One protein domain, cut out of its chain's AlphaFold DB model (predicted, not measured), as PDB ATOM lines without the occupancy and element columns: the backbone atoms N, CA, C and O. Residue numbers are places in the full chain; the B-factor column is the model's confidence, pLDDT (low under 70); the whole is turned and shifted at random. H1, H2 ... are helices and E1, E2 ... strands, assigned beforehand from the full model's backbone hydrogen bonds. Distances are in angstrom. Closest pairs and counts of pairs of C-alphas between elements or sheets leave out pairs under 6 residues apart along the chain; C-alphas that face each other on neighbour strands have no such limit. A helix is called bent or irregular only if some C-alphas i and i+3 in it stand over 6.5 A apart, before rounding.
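Overview. This is residues 19 to 95 of the 128 residues of the protein "SCP domain-containing protein" of Ancylostoma duodenale (UniProt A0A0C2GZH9). A twisted sheet of three antiparallel strands makes a slab, with the single helix H1 packed on one face and the long link of residues 32 to 47 passing beside H1 on that same side. A second long link, residues 55 to 74, makes a wide loop on the other side of the sheet from H1. The printed part has 77 residues with one named helix and three named strands, in the order H1, E1, E2, E3 along the chain; the strand order across the sheet is E1, E3, E2, with E3 inner. The class is mixed, helices and strands, though under half of the residues are in named elements. The whole is compact, with a radius of gyration of the C-alphas of 12.0 A and spans of 35 by 24 by 20 A.

Arrangement. Start near the first printed residue with H1, residues 21 to 31. In its backbone, every O i to N i+4 pair is within hydrogen-bond range. Next comes E1, residues 48 to 54, and then the hairpin of E2, residues 75 to 83, and E3, residues 86 to 94. H1 is on the sheet of these strands at a height over the sheet of 5.5 A, and together they make two layers, a helix on one face of a sheet. Compare H1 with E2 first: the closest C-alphas are those of Gln 28 and Gly 79, 3.8 A apart. H1 lies over E2, and only just not over E3 as well: 6 of its 11 C-alphas fall on E2 and 2 on E3. On the local plane its line and that of E2 stand at 28 degrees, and it only just runs along the strands. Toward E3, the closest C-alphas are those of Ala 27 and Val 90, 5.5 A apart. H1 and E1 are near each other, with 5 pairs of C-alphas within 10 A. Now look across the sheet. E1 and E3 are antiparallel, with 166 degrees between their directions; N 50 and O 91 are 3.0 A apart, and N 89 and O 52 are 2.9 A apart, both within hydrogen-bond range. E3 and E2 are antiparallel at 164 degrees; here N 79 and O 90 are 2.8 A apart and N 88 and O 81 are 2.8 A apart, again within range. The edge strands E1 and E2 are apart. The sheet is twisted, with C-alphas up to 4.2 A off its best plane.

Along the chain. Find C-alpha 21 at (-5.875, -7.023, 32.465); from there H1 runs to C-alpha 31, 14.9 A away, and it is not bent. Go on to C-alpha 48 at (8.409, -2.862, 29.585), where E1 begins; its seven residues, 48 to 54, cover 19.7 A. E2 follows from Lys 75 to Cys 83, and E3 from Gly 86 to Lys 94; each has nine residues and measures 26.6 A. E3 ends at C-alpha 94, at (5.846, -7.637, 33.236).

Size, cuts and confidence. The two C-alphas farthest apart are those of Gly 71 and Ser 84, 36.2 A. The printed part runs from 19 to 95 without a cut. Two links are long: 16 residues between H1 and E1, and 20 between E1 and E2. The link from E2 to E3, 2 residues, is tight. The mean pLDDT of the printed part is 81.1; look for values under 70 at residues 56 to 69, which lie in the link from E1 to E2.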
ATOM      1  N   TYR A  19      -1.896 -13.232  29.490       86.25
ATOM      2  CA  TYR A  19      -2.554 -11.935  29.406       86.25
ATOM      3  C   TYR A  19      -2.818 -11.381  30.813       86.25
ATOM      4  O   TYR A  19      -3.168 -12.146  31.715       86.25
ATOM      5  N   ASP A  20      -2.630 -10.079  31.011       91.62
ATOM      6  CA  ASP A  20      -2.852  -9.392  32.285       91.62
ATOM      7  C   ASP A  20      -3.696  -8.127  32.058       91.62
ATOM      8  O   ASP A  20      -3.288  -7.212  31.339       91.62
ATOM      9  N   MET A  21      -4.887  -8.094  32.663       90.94
ATOM     10  CA  MET A  21      -5.875  -7.023  32.465       90.94
ATOM     11  C   MET A  21      -5.442  -5.685  33.081       90.94
ATOM     12  O   MET A  21      -5.868  -4.631  32.618       90.94
ATOM     13  N   GLU A  22      -4.579  -5.691  34.101       94.19
ATOM     14  CA  GLU A  22      -4.041  -4.453  34.677       94.19
ATOM     15  C   GLU A  22      -3.075  -3.797  33.681       94.19
ATOM     16  O   GLU A  22      -3.176  -2.604  33.390       94.19
ATOM     17  N   LEU A  23      -2.200  -4.602  33.063       93.38
ATOM     18  CA  LEU A  23      -1.309  -4.125  32.001       93.38
ATOM     19  C   LEU A  23      -2.079  -3.637  30.770       93.38
ATOM     20  O   LEU A  23      -1.650  -2.667  30.147       93.38
ATOM     21  N   GLU A  24      -3.192  -4.287  30.422       88.69
ATOM     22  CA  GLU A  24      -4.097  -3.838  29.357       88.69
ATOM     23  C   GLU A  24      -4.675  -2.459  29.678       88.69
ATOM     24  O   GLU A  24      -4.547  -1.538  28.872       88.69
ATOM     25  N   MET A  25      -5.256  -2.290  30.866       92.19
ATOM     26  CA  MET A  25      -5.876  -1.031  31.279       92.19
ATOM     27  C   MET A  25      -4.870   0.126  31.273       92.19
ATOM     28  O   MET A  25      -5.149   1.210  30.751       92.19
ATOM     29  N   GLU A  26      -3.673  -0.102  31.810       93.62
ATOM     30  CA  GLU A  26      -2.600   0.888  31.798       93.62
ATOM     31  C   GLU A  26      -2.122   1.222  30.373       93.62
ATOM     32  O   GLU A  26      -1.858   2.388  30.055       93.62
ATOM     33  N   ALA A  27      -1.990   0.211  29.508       91.50
ATOM     34  CA  ALA A  27      -1.592   0.390  28.116       91.50
ATOM     35  C   ALA A  27      -2.649   1.174  27.329       91.50
ATOM     36  O   ALA A  27      -2.303   2.111  26.610       91.50
ATOM     37  N   GLN A  28      -3.931   0.851  27.523       90.12
ATOM     38  CA  GLN A  28      -5.053   1.556  26.910       90.12
ATOM     39  C   GLN A  28      -5.113   3.010  27.369       90.12
ATOM     40  O   GLN A  28      -5.257   3.911  26.546       90.12
ATOM     41  N   THR A  29      -4.923   3.257  28.666       92.38
ATOM     42  CA  THR A  29      -4.888   4.616  29.219       92.38
ATOM     43  C   THR A  29      -3.808   5.463  28.547       92.38
ATOM     44  O   THR A  29      -4.054   6.618  28.211       92.38
ATOM     45  N   TYR A  30      -2.622   4.897  28.301       93.00
ATOM     46  CA  TYR A  30      -1.565   5.621  27.595       93.00
ATOM     47  C   TYR A  30      -1.858   5.789  26.095       93.00
ATOM     48  O   TYR A  30      -1.650   6.877  25.557       93.00
ATOM     49  N   ALA A  31      -2.382   4.752  25.429       90.38
ATOM     50  CA  ALA A  31      -2.750   4.805  24.014       90.38
ATOM     51  C   ALA A  31      -3.770   5.921  23.725       90.38
ATOM     52  O   ALA A  31      -3.637   6.631  22.727       90.38
ATOM     53  N   ASN A  32      -4.724   6.146  24.637       91.00
ATOM     54  CA  ASN A  32      -5.740   7.201  24.536       91.00
ATOM     55  C   ASN A  32      -5.150   8.616  24.390       91.00
ATOM     56  O   ASN A  32      -5.803   9.493  23.831       91.00
ATOM     57  N   ASN A  33      -3.910   8.841  24.839       93.12
ATOM     58  CA  ASN A  33      -3.238  10.137  24.729       93.12
ATOM     59  C   ASN A  33      -2.703  10.429  23.316       93.12
ATOM     60  O   ASN A  33      -2.174  11.513  23.080       93.12
ATOM     61  N   CYS A  34      -2.789   9.474  22.383       89.81
ATOM     62  CA  CYS A  34      -2.299   9.605  21.009       89.81
ATOM     63  C   CYS A  34      -0.808   9.998  20.882       89.81
ATOM     64  O   CYS A  34      -0.391  10.570  19.873       89.81
ATOM     65  N   SER A  35       0.015   9.664  21.883       89.44
ATOM     66  CA  SER A  35       1.467   9.879  21.844       89.44
ATOM     67  C   SER A  35       2.131   8.979  20.801       89.44
ATOM     68  O   SER A  35       1.880   7.775  20.766       89.44
ATOM     69  N   LYS A  36       3.018   9.550  19.978       85.12
ATOM     70  CA  LYS A  36       3.860   8.788  19.037       85.12
ATOM     71  C   LYS A  36       5.100   8.186  19.703       85.12
ATOM     72  O   LYS A  36       5.736   7.311  19.126       85.12
ATOM     73  N   ASP A  37       5.419   8.648  20.906       88.69
ATOM     74  CA  ASP A  37       6.550   8.189  21.699       88.69
ATOM     75  C   ASP A  37       6.109   7.156  22.745       88.69
ATOM     76  O   ASP A  37       4.928   7.049  23.082       88.69
ATOM     77  N   GLY A  38       7.071   6.402  23.281       86.56
ATOM     78  CA  GLY A  38       6.845   5.544  24.446       86.56
ATOM     79  C   GLY A  38       6.678   6.354  25.736       86.56
ATOM     80  O   GLY A  38       7.283   7.416  25.900       86.56
ATOM     81  N   SER A  39       5.908   5.825  26.685       91.44
ATOM     82  CA  SER A  39       5.731   6.435  27.999       91.44
ATOM     83  C   SER A  39       7.052   6.460  28.782       91.44
ATOM     84  O   SER A  39       7.869   5.532  28.652       91.44
ATOM     85  N   PRO A  40       7.294   7.499  29.608       90.94
ATOM     86  CA  PRO A  40       8.507   7.594  30.414       90.94
ATOM     87  C   PRO A  40       8.684   6.387  31.343       90.94
ATOM     88  O   PRO A  40       7.734   5.905  31.952       90.94
ATOM     89  N   LEU A  41       9.922   5.926  31.546       87.62
ATOM     90  CA  LEU A  41      10.186   4.832  32.496       87.62
ATOM     91  C   LEU A  41       9.744   5.167  33.931       87.62
ATOM     92  O   LEU A  41       9.378   4.260  34.674       87.62
ATOM     93  N   SER A  42       9.738   6.449  34.310       89.94
ATOM     94  CA  SER A  42       9.253   6.911  35.616       89.94
ATOM     95  C   SER A  42       7.767   6.621  35.842       89.94
ATOM     96  O   SER A  42       7.371   6.395  36.980       89.94
ATOM     97  N   THR A  43       6.953   6.564  34.783       89.19
ATOM     98  CA  THR A  43       5.517   6.252  34.879       89.19
ATOM     99  C   THR A  43       5.232   4.750  34.824       89.19
ATOM    100  O   THR A  43       4.082   4.341  34.945       89.19
ATOM    101  N   ARG A  44       6.258   3.915  34.603       87.56
ATOM    102  CA  ARG A  44       6.148   2.449  34.497       87.56
ATOM    103  C   ARG A  44       7.436   1.731  34.937       87.56
ATOM    104  O   ARG A  44       8.068   1.023  34.148       87.56
ATOM    105  N   PRO A  45       7.849   1.872  36.207       87.19
ATOM    106  CA  PRO A  45       9.130   1.340  36.682       87.19
ATOM    107  C   PRO A  45       9.235  -0.193  36.588       87.19
ATOM    108  O   PRO A  45      10.333  -0.733  36.439       87.19
ATOM    109  N   TYR A  46       8.098  -0.896  36.629       88.25
ATOM    110  CA  TYR A  46       8.038  -2.360  36.680       88.25
ATOM    111  C   TYR A  46       7.641  -3.032  35.360       88.25
ATOM    112  O   TYR A  46       7.707  -4.263  35.279       88.25
ATOM    113  N   SER A  47       7.259  -2.267  34.330       87.00
ATOM    114  CA  SER A  47       6.803  -2.804  33.043       87.00
ATOM    115  C   SER A  47       7.604  -2.279  31.844       87.00
ATOM    116  O   SER A  47       8.013  -1.118  31.748       87.00
ATOM    117  N   GLY A  48       7.895  -3.190  30.913       87.75
ATOM    118  CA  GLY A  48       8.409  -2.862  29.585       87.75
ATOM    119  C   GLY A  48       7.287  -2.338  28.695       87.75
ATOM    120  O   GLY A  48       6.120  -2.567  28.996       87.75
ATOM    121  N   GLU A  49       7.636  -1.659  27.605       87.44
ATOM    122  CA  GLU A  49       6.657  -1.114  26.661       87.44
ATOM    123  C   GLU A  49       7.172  -1.191  25.223       87.44
ATOM    124  O   GLU A  49       8.345  -0.886  24.964       87.44
ATOM    125  N   ASN A  50       6.274  -1.559  24.312       84.44
ATOM    126  CA  ASN A  50       6.405  -1.349  22.875       84.44
ATOM    127  C   ASN A  50       5.282  -0.427  22.415       84.44
ATOM    128  O   ASN A  50       4.127  -0.670  22.764       84.44
ATOM    129  N   THR A  51       5.634   0.573  21.611       83.06
ATOM    130  CA  THR A  51       4.688   1.492  20.979       83.06
ATOM    131  C   THR A  51       4.915   1.435  19.482       83.06
ATOM    132  O   THR A  51       6.055   1.585  19.047       83.06
ATOM    133  N   GLU A  52       3.845   1.229  18.723       82.69
ATOM    134  CA  GLU A  52       3.865   1.249  17.263       82.69
ATOM    135  C   GLU A  52       2.740   2.153  16.754       82.69
ATOM    136  O   GLU A  52       1.596   2.053  17.211       82.69
ATOM    137  N   VAL A  53       3.062   3.046  15.813       78.25
ATOM    138  CA  VAL A  53       2.075   3.902  15.144       78.25
ATOM    139  C   VAL A  53       1.807   3.319  13.768       78.25
ATOM    140  O   VAL A  53       2.602   3.478  12.845       78.25
ATOM    141  N   LEU A  54       0.666   2.658  13.623       73.38
ATOM    142  CA  LEU A  54       0.256   2.070  12.360       73.38
ATOM    143  C   LEU A  54      -0.370   3.156  11.474       73.38
ATOM    144  O   LEU A  54      -1.406   3.721  11.857       73.38
ATOM    145  N   PRO A  55       0.217   3.476  10.304       70.31
ATOM    146  CA  PRO A  55      -0.418   4.373   9.352       70.31
ATOM    147  C   PRO A  55      -1.765   3.801   8.867       70.31
ATOM    148  O   PRO A  55      -2.013   2.599   8.975       70.31
ATOM    149  N   PRO A  56      -2.650   4.642   8.304       62.88
ATOM    150  CA  PRO A  56      -3.984   4.221   7.859       62.88
ATOM    151  C   PRO A  56      -3.978   3.114   6.794       62.88
ATOM    152  O   PRO A  56      -4.954   2.382   6.654       62.88
ATOM    153  N   THR A  57      -2.886   2.990   6.038       60.94
ATOM    154  CA  THR A  57      -2.679   1.938   5.044       60.94
ATOM    155  C   THR A  57      -1.887   0.796   5.670       60.94
ATOM    156  O   THR A  57      -0.716   0.972   6.001       60.94
ATOM    157  N   THR A  58      -2.561  -0.345   5.823       67.19
ATOM    158  CA  THR A  58      -2.058  -1.675   6.209       67.19
ATOM    159  C   THR A  58      -0.536  -1.805   6.262       67.19
ATOM    160  O   THR A  58       0.108  -1.985   5.228       67.19
ATOM    161  N   THR A  59       0.024  -1.799   7.470       54.53
ATOM    162  CA  THR A  59       1.386  -2.281   7.726       54.53
ATOM    163  C   THR A  59       1.376  -3.641   8.429       54.53
ATOM    164  O   THR A  59       0.482  -3.917   9.235       54.53
ATOM    165  N   PRO A  60       2.333  -4.532   8.100       54.50
ATOM    166  CA  PRO A  60       2.308  -5.928   8.515       54.50
ATOM    167  C   PRO A  60       2.655  -6.072   9.997       54.50
ATOM    168  O   PRO A  60       3.602  -5.467  10.488       54.50
ATOM    169  N   TYR A  61       1.934  -6.972  10.662       52.91
ATOM    170  CA  TYR A  61       2.064  -7.472  12.042       52.91
ATOM    171  C   TYR A  61       3.501  -7.740  12.563       52.91
ATOM    172  O   TYR A  61       3.707  -7.891  13.764       52.91
ATOM    173  N   LEU A  62       4.500  -7.802  11.681       47.28
ATOM    174  CA  LEU A  62       5.833  -8.336  11.955       47.28
ATOM    175  C   LEU A  62       6.760  -7.402  12.758       47.28
ATOM    176  O   LEU A  62       7.590  -7.910  13.507       47.28
ATOM    177  N   GLU A  63       6.611  -6.074  12.683       50.47
ATOM    178  CA  GLU A  63       7.525  -5.142  13.384       50.47
ATOM    179  C   GLU A  63       7.189  -4.984  14.886       50.47
ATOM    180  O   GLU A  63       8.085  -4.863  15.725       50.47
ATOM    181  N   ALA A  64       5.915  -5.110  15.282       52.94
ATOM    182  CA  ALA A  64       5.480  -4.934  16.678       52.94
ATOM    183  C   ALA A  64       5.996  -6.030  17.646       52.94
ATOM    184  O   ALA A  64       5.955  -5.876  18.872       52.94
ATOM    185  N   ILE A  65       6.510  -7.144  17.110       51.31
ATOM    186  CA  ILE A  65       6.789  -8.385  17.851       51.31
ATOM    187  C   ILE A  65       8.229  -8.466  18.377       51.31
ATOM    188  O   ILE A  65       8.526  -9.262  19.273       51.31
ATOM    189  N   GLN A  66       9.141  -7.616  17.900       48.62
ATOM    190  CA  GLN A  66      10.573  -7.814  18.147       48.62
ATOM    191  C   GLN A  66      10.986  -7.732  19.633       48.62
ATOM    192  O   GLN A  66      12.042  -8.258  19.993       48.62
ATOM    193  N   ARG A  67      10.169  -7.150  20.530       53.59
ATOM    194  CA  ARG A  67      10.478  -7.111  21.979       53.59
ATOM    195  C   ARG A  67       9.741  -8.131  22.853       53.59
ATOM    196  O   ARG A  67       9.838  -8.035  24.072       53.59
ATOM    197  N   MET A  68       9.055  -9.116  22.265       62.81
ATOM    198  CA  MET A  68       8.354 -10.157  23.038       62.81
ATOM    199  C   MET A  68       9.297 -11.185  23.690       62.81
ATOM    200  O   MET A  68       8.947 -11.801  24.689       62.81
ATOM    201  N   ALA A  69      10.505 -11.370  23.158       68.12
ATOM    202  CA  ALA A  69      11.367 -12.491  23.525       68.12
ATOM    203  C   ALA A  69      12.250 -12.226  24.762       68.12
ATOM    204  O   ALA A  69      13.460 -12.365  24.655       68.12
ATOM    205  N   TRP A  70      11.704 -11.842  25.923       78.81
ATOM    206  CA  TRP A  70      12.486 -11.693  27.166       78.81
ATOM    207  C   TRP A  70      12.183 -12.819  28.162       78.81
ATOM    208  O   TRP A  70      11.061 -12.937  28.638       78.81
ATOM    209  N   GLY A  71      13.198 -13.608  28.532       77.88
ATOM    210  CA  GLY A  71      13.067 -14.862  29.285       77.88
ATOM    211  C   GLY A  71      12.263 -14.750  30.576       77.88
ATOM    212  O   GLY A  71      11.434 -15.603  30.871       77.88
ATOM    213  N   PHE A  72      12.482 -13.664  31.319       83.81
ATOM    214  CA  PHE A  72      11.823 -13.413  32.601       83.81
ATOM    215  C   PHE A  72      10.463 -12.716  32.490       83.81
ATOM    216  O   PHE A  72       9.785 -12.590  33.504       83.81
ATOM    217  N   THR A  73      10.064 -12.241  31.313       85.81
ATOM    218  CA  THR A  73       8.780 -11.566  31.110       85.81
ATOM    219  C   THR A  73       7.707 -12.611  30.838       85.81
ATOM    220  O   THR A  73       7.831 -13.404  29.914       85.81
ATOM    221  N   TYR A  74       6.629 -12.596  31.619       87.88
ATOM    222  CA  TYR A  74       5.564 -13.596  31.505       87.88
ATOM    223  C   TYR A  74       4.156 -13.010  31.560       87.88
ATOM    224  O   TYR A  74       3.192 -13.762  31.534       87.88
ATOM    225  N   LYS A  75       4.006 -11.688  31.629       87.81
ATOM    226  CA  LYS A  75       2.721 -10.988  31.548       87.81
ATOM    227  C   LYS A  75       2.753  -9.981  30.408       87.81
ATOM    228  O   LYS A  75       3.757  -9.280  30.254       87.81
ATOM    229  N   VAL A  76       1.663  -9.894  29.655       90.44
ATOM    230  CA  VAL A  76       1.449  -8.891  28.605       90.44
ATOM    231  C   VAL A  76       0.034  -8.332  28.673       90.44
ATOM    232  O   VAL A  76      -0.902  -9.073  28.952       90.44
ATOM    233  N   GLY A  77      -0.121  -7.046  28.389       85.50
ATOM    234  CA  GLY A  77      -1.416  -6.420  28.125       85.50
ATOM    235  C   GLY A  77      -1.240  -5.293  27.116       85.50
ATOM    236  O   GLY A  77      -0.203  -4.628  27.133       85.50
ATOM    237  N   CYS A  78      -2.194  -5.108  26.204       87.06
ATOM    238  CA  CYS A  78      -2.071  -4.137  25.117       87.06
ATOM    239  C   CYS A  78      -3.309  -3.244  25.010       87.06
ATOM    240  O   CYS A  78      -4.416  -3.698  25.252       87.06
ATOM    241  N   GLY A  79      -3.121  -1.995  24.597       80.69
ATOM    242  CA  GLY A  79      -4.185  -1.036  24.321       80.69
ATOM    243  C   GLY A  79      -4.022  -0.403  22.944       80.69
ATOM    244  O   GLY A  79      -2.902  -0.276  22.439       80.69
ATOM    245  N   LEU A  80      -5.140  -0.024  22.325       85.81
ATOM    246  CA  LEU A  80      -5.177   0.536  20.976       85.81
ATOM    247  C   LEU A  80      -5.999   1.822  20.940       85.81
ATOM    248  O   LEU A  80      -7.093   1.873  21.495       85.81
ATOM    249  N   GLN A  81      -5.521   2.835  20.219       82.94
ATOM    250  CA  GLN A  81      -6.265   4.075  20.002       82.94
ATOM    251  C   GLN A  81      -6.163   4.537  18.552       82.94
ATOM    252  O   GLN A  81      -5.074   4.624  17.986       82.94
ATOM    253  N   ARG A  82      -7.302   4.897  17.950       80.75
ATOM    254  CA  ARG A  82      -7.333   5.576  16.649       80.75
ATOM    255  C   ARG A  82      -7.090   7.072  16.837       80.75
ATOM    256  O   ARG A  82      -7.823   7.735  17.567       80.75
ATOM    257  N   CYS A  83      -6.088   7.594  16.145       85.56
ATOM    258  CA  CYS A  83      -5.679   8.994  16.163       85.56
ATOM    259  C   CYS A  83      -5.723   9.567  14.738       85.56
ATOM    260  O   CYS A  83      -5.774   8.826  13.754       85.56
ATOM    261  N   SER A  84      -5.665  10.894  14.597       85.38
ATOM    262  CA  SER A  84      -5.716  11.574  13.287       85.38
ATOM    263  C   SER A  84      -4.587  11.168  12.328       85.38
ATOM    264  O   SER A  84      -4.709  11.327  11.118       85.38
ATOM    265  N   HIS A  85      -3.498  10.622  12.864       80.81
ATOM    266  CA  HIS A  85      -2.296  10.218  12.137       80.81
ATOM    267  C   HIS A  85      -2.073   8.695  12.117       80.81
ATOM    268  O   HIS A  85      -0.951   8.254  11.875       80.81
ATOM    269  N   GLY A  86      -3.097   7.892  12.414       77.12
ATOM    270  CA  GLY A  86      -3.003   6.428  12.427       77.12
ATOM    271  C   GLY A  86      -3.488   5.796  13.730       77.12
ATOM    272  O   GLY A  86      -3.977   6.481  14.626       77.12
ATOM    273  N   THR A  87      -3.367   4.474  13.837       79.44
ATOM    274  CA  THR A  87      -3.724   3.729  15.055       79.44
ATOM    275  C   THR A  87      -2.475   3.481  15.883       79.44
ATOM    276  O   THR A  87      -1.507   2.918  15.384       79.44
ATOM    277  N   ILE A  88      -2.498   3.881  17.148       80.69
ATOM    278  CA  ILE A  88      -1.409   3.621  18.085       80.69
ATOM    279  C   ILE A  88      -1.711   2.329  18.829       80.69
ATOM    280  O   ILE A  88      -2.810   2.165  19.358       80.69
ATOM    281  N   VAL A  89      -0.728   1.434  18.870       84.44
ATOM    282  CA  VAL A  89      -0.758   0.201  19.657       84.44
ATOM    283  C   VAL A  89       0.312   0.300  20.734       84.44
ATOM    284  O   VAL A  89       1.483   0.525  20.432       84.44
ATOM    285  N   VAL A  90      -0.089   0.121  21.988       83.81
ATOM    286  CA  VAL A  90       0.802   0.112  23.150       83.81
ATOM    287  C   VAL A  90       0.700  -1.258  23.795       83.81
ATOM    288  O   VAL A  90      -0.388  -1.658  24.184       83.81
ATOM    289  N   CYS A  91       1.811  -1.973  23.949       87.62
ATOM    290  CA  CYS A  91       1.860  -3.226  24.704       87.62
ATOM    291  C   CYS A  91       2.790  -3.084  25.904       87.62
ATOM    292  O   CYS A  91       3.935  -2.654  25.755       87.62
ATOM    293  N   ARG A  92       2.312  -3.485  27.083       88.75
ATOM    294  CA  ARG A  92       3.057  -3.515  28.341       88.75
ATOM    295  C   ARG A  92       3.420  -4.936  28.736       88.75
ATOM    296  O   ARG A  92       2.645  -5.865  28.536       88.75
ATOM    297  N   TYR A  93       4.598  -5.086  29.335       88.50
ATOM    298  CA  TYR A  93       5.222  -6.377  29.624       88.50
ATOM    299  C   TYR A  93       5.737  -6.441  31.064       88.50
ATOM    300  O   TYR A  93       6.499  -5.561  31.467       88.50
ATOM    301  N   LYS A  94       5.393  -7.477  31.838       88.19
ATOM    302  CA  LYS A  94       5.846  -7.637  33.236       88.19
ATOM    303  C   LYS A  94       6.390  -9.050  33.499       88.19
ATOM    304  O   LYS A  94       5.824 -10.023  33.002       88.19
ATOM    305  N   PRO A  95       7.452  -9.199  34.308       89.62
ATOM    306  CA  PRO A  95       8.426  -8.186  34.725       89.62
ATOM    307  C   PRO A  95       9.100  -7.464  33.550       89.62
ATOM    308  O   PRO A  95       9.166  -7.994  32.438       89.62
TER     309      PRO A  95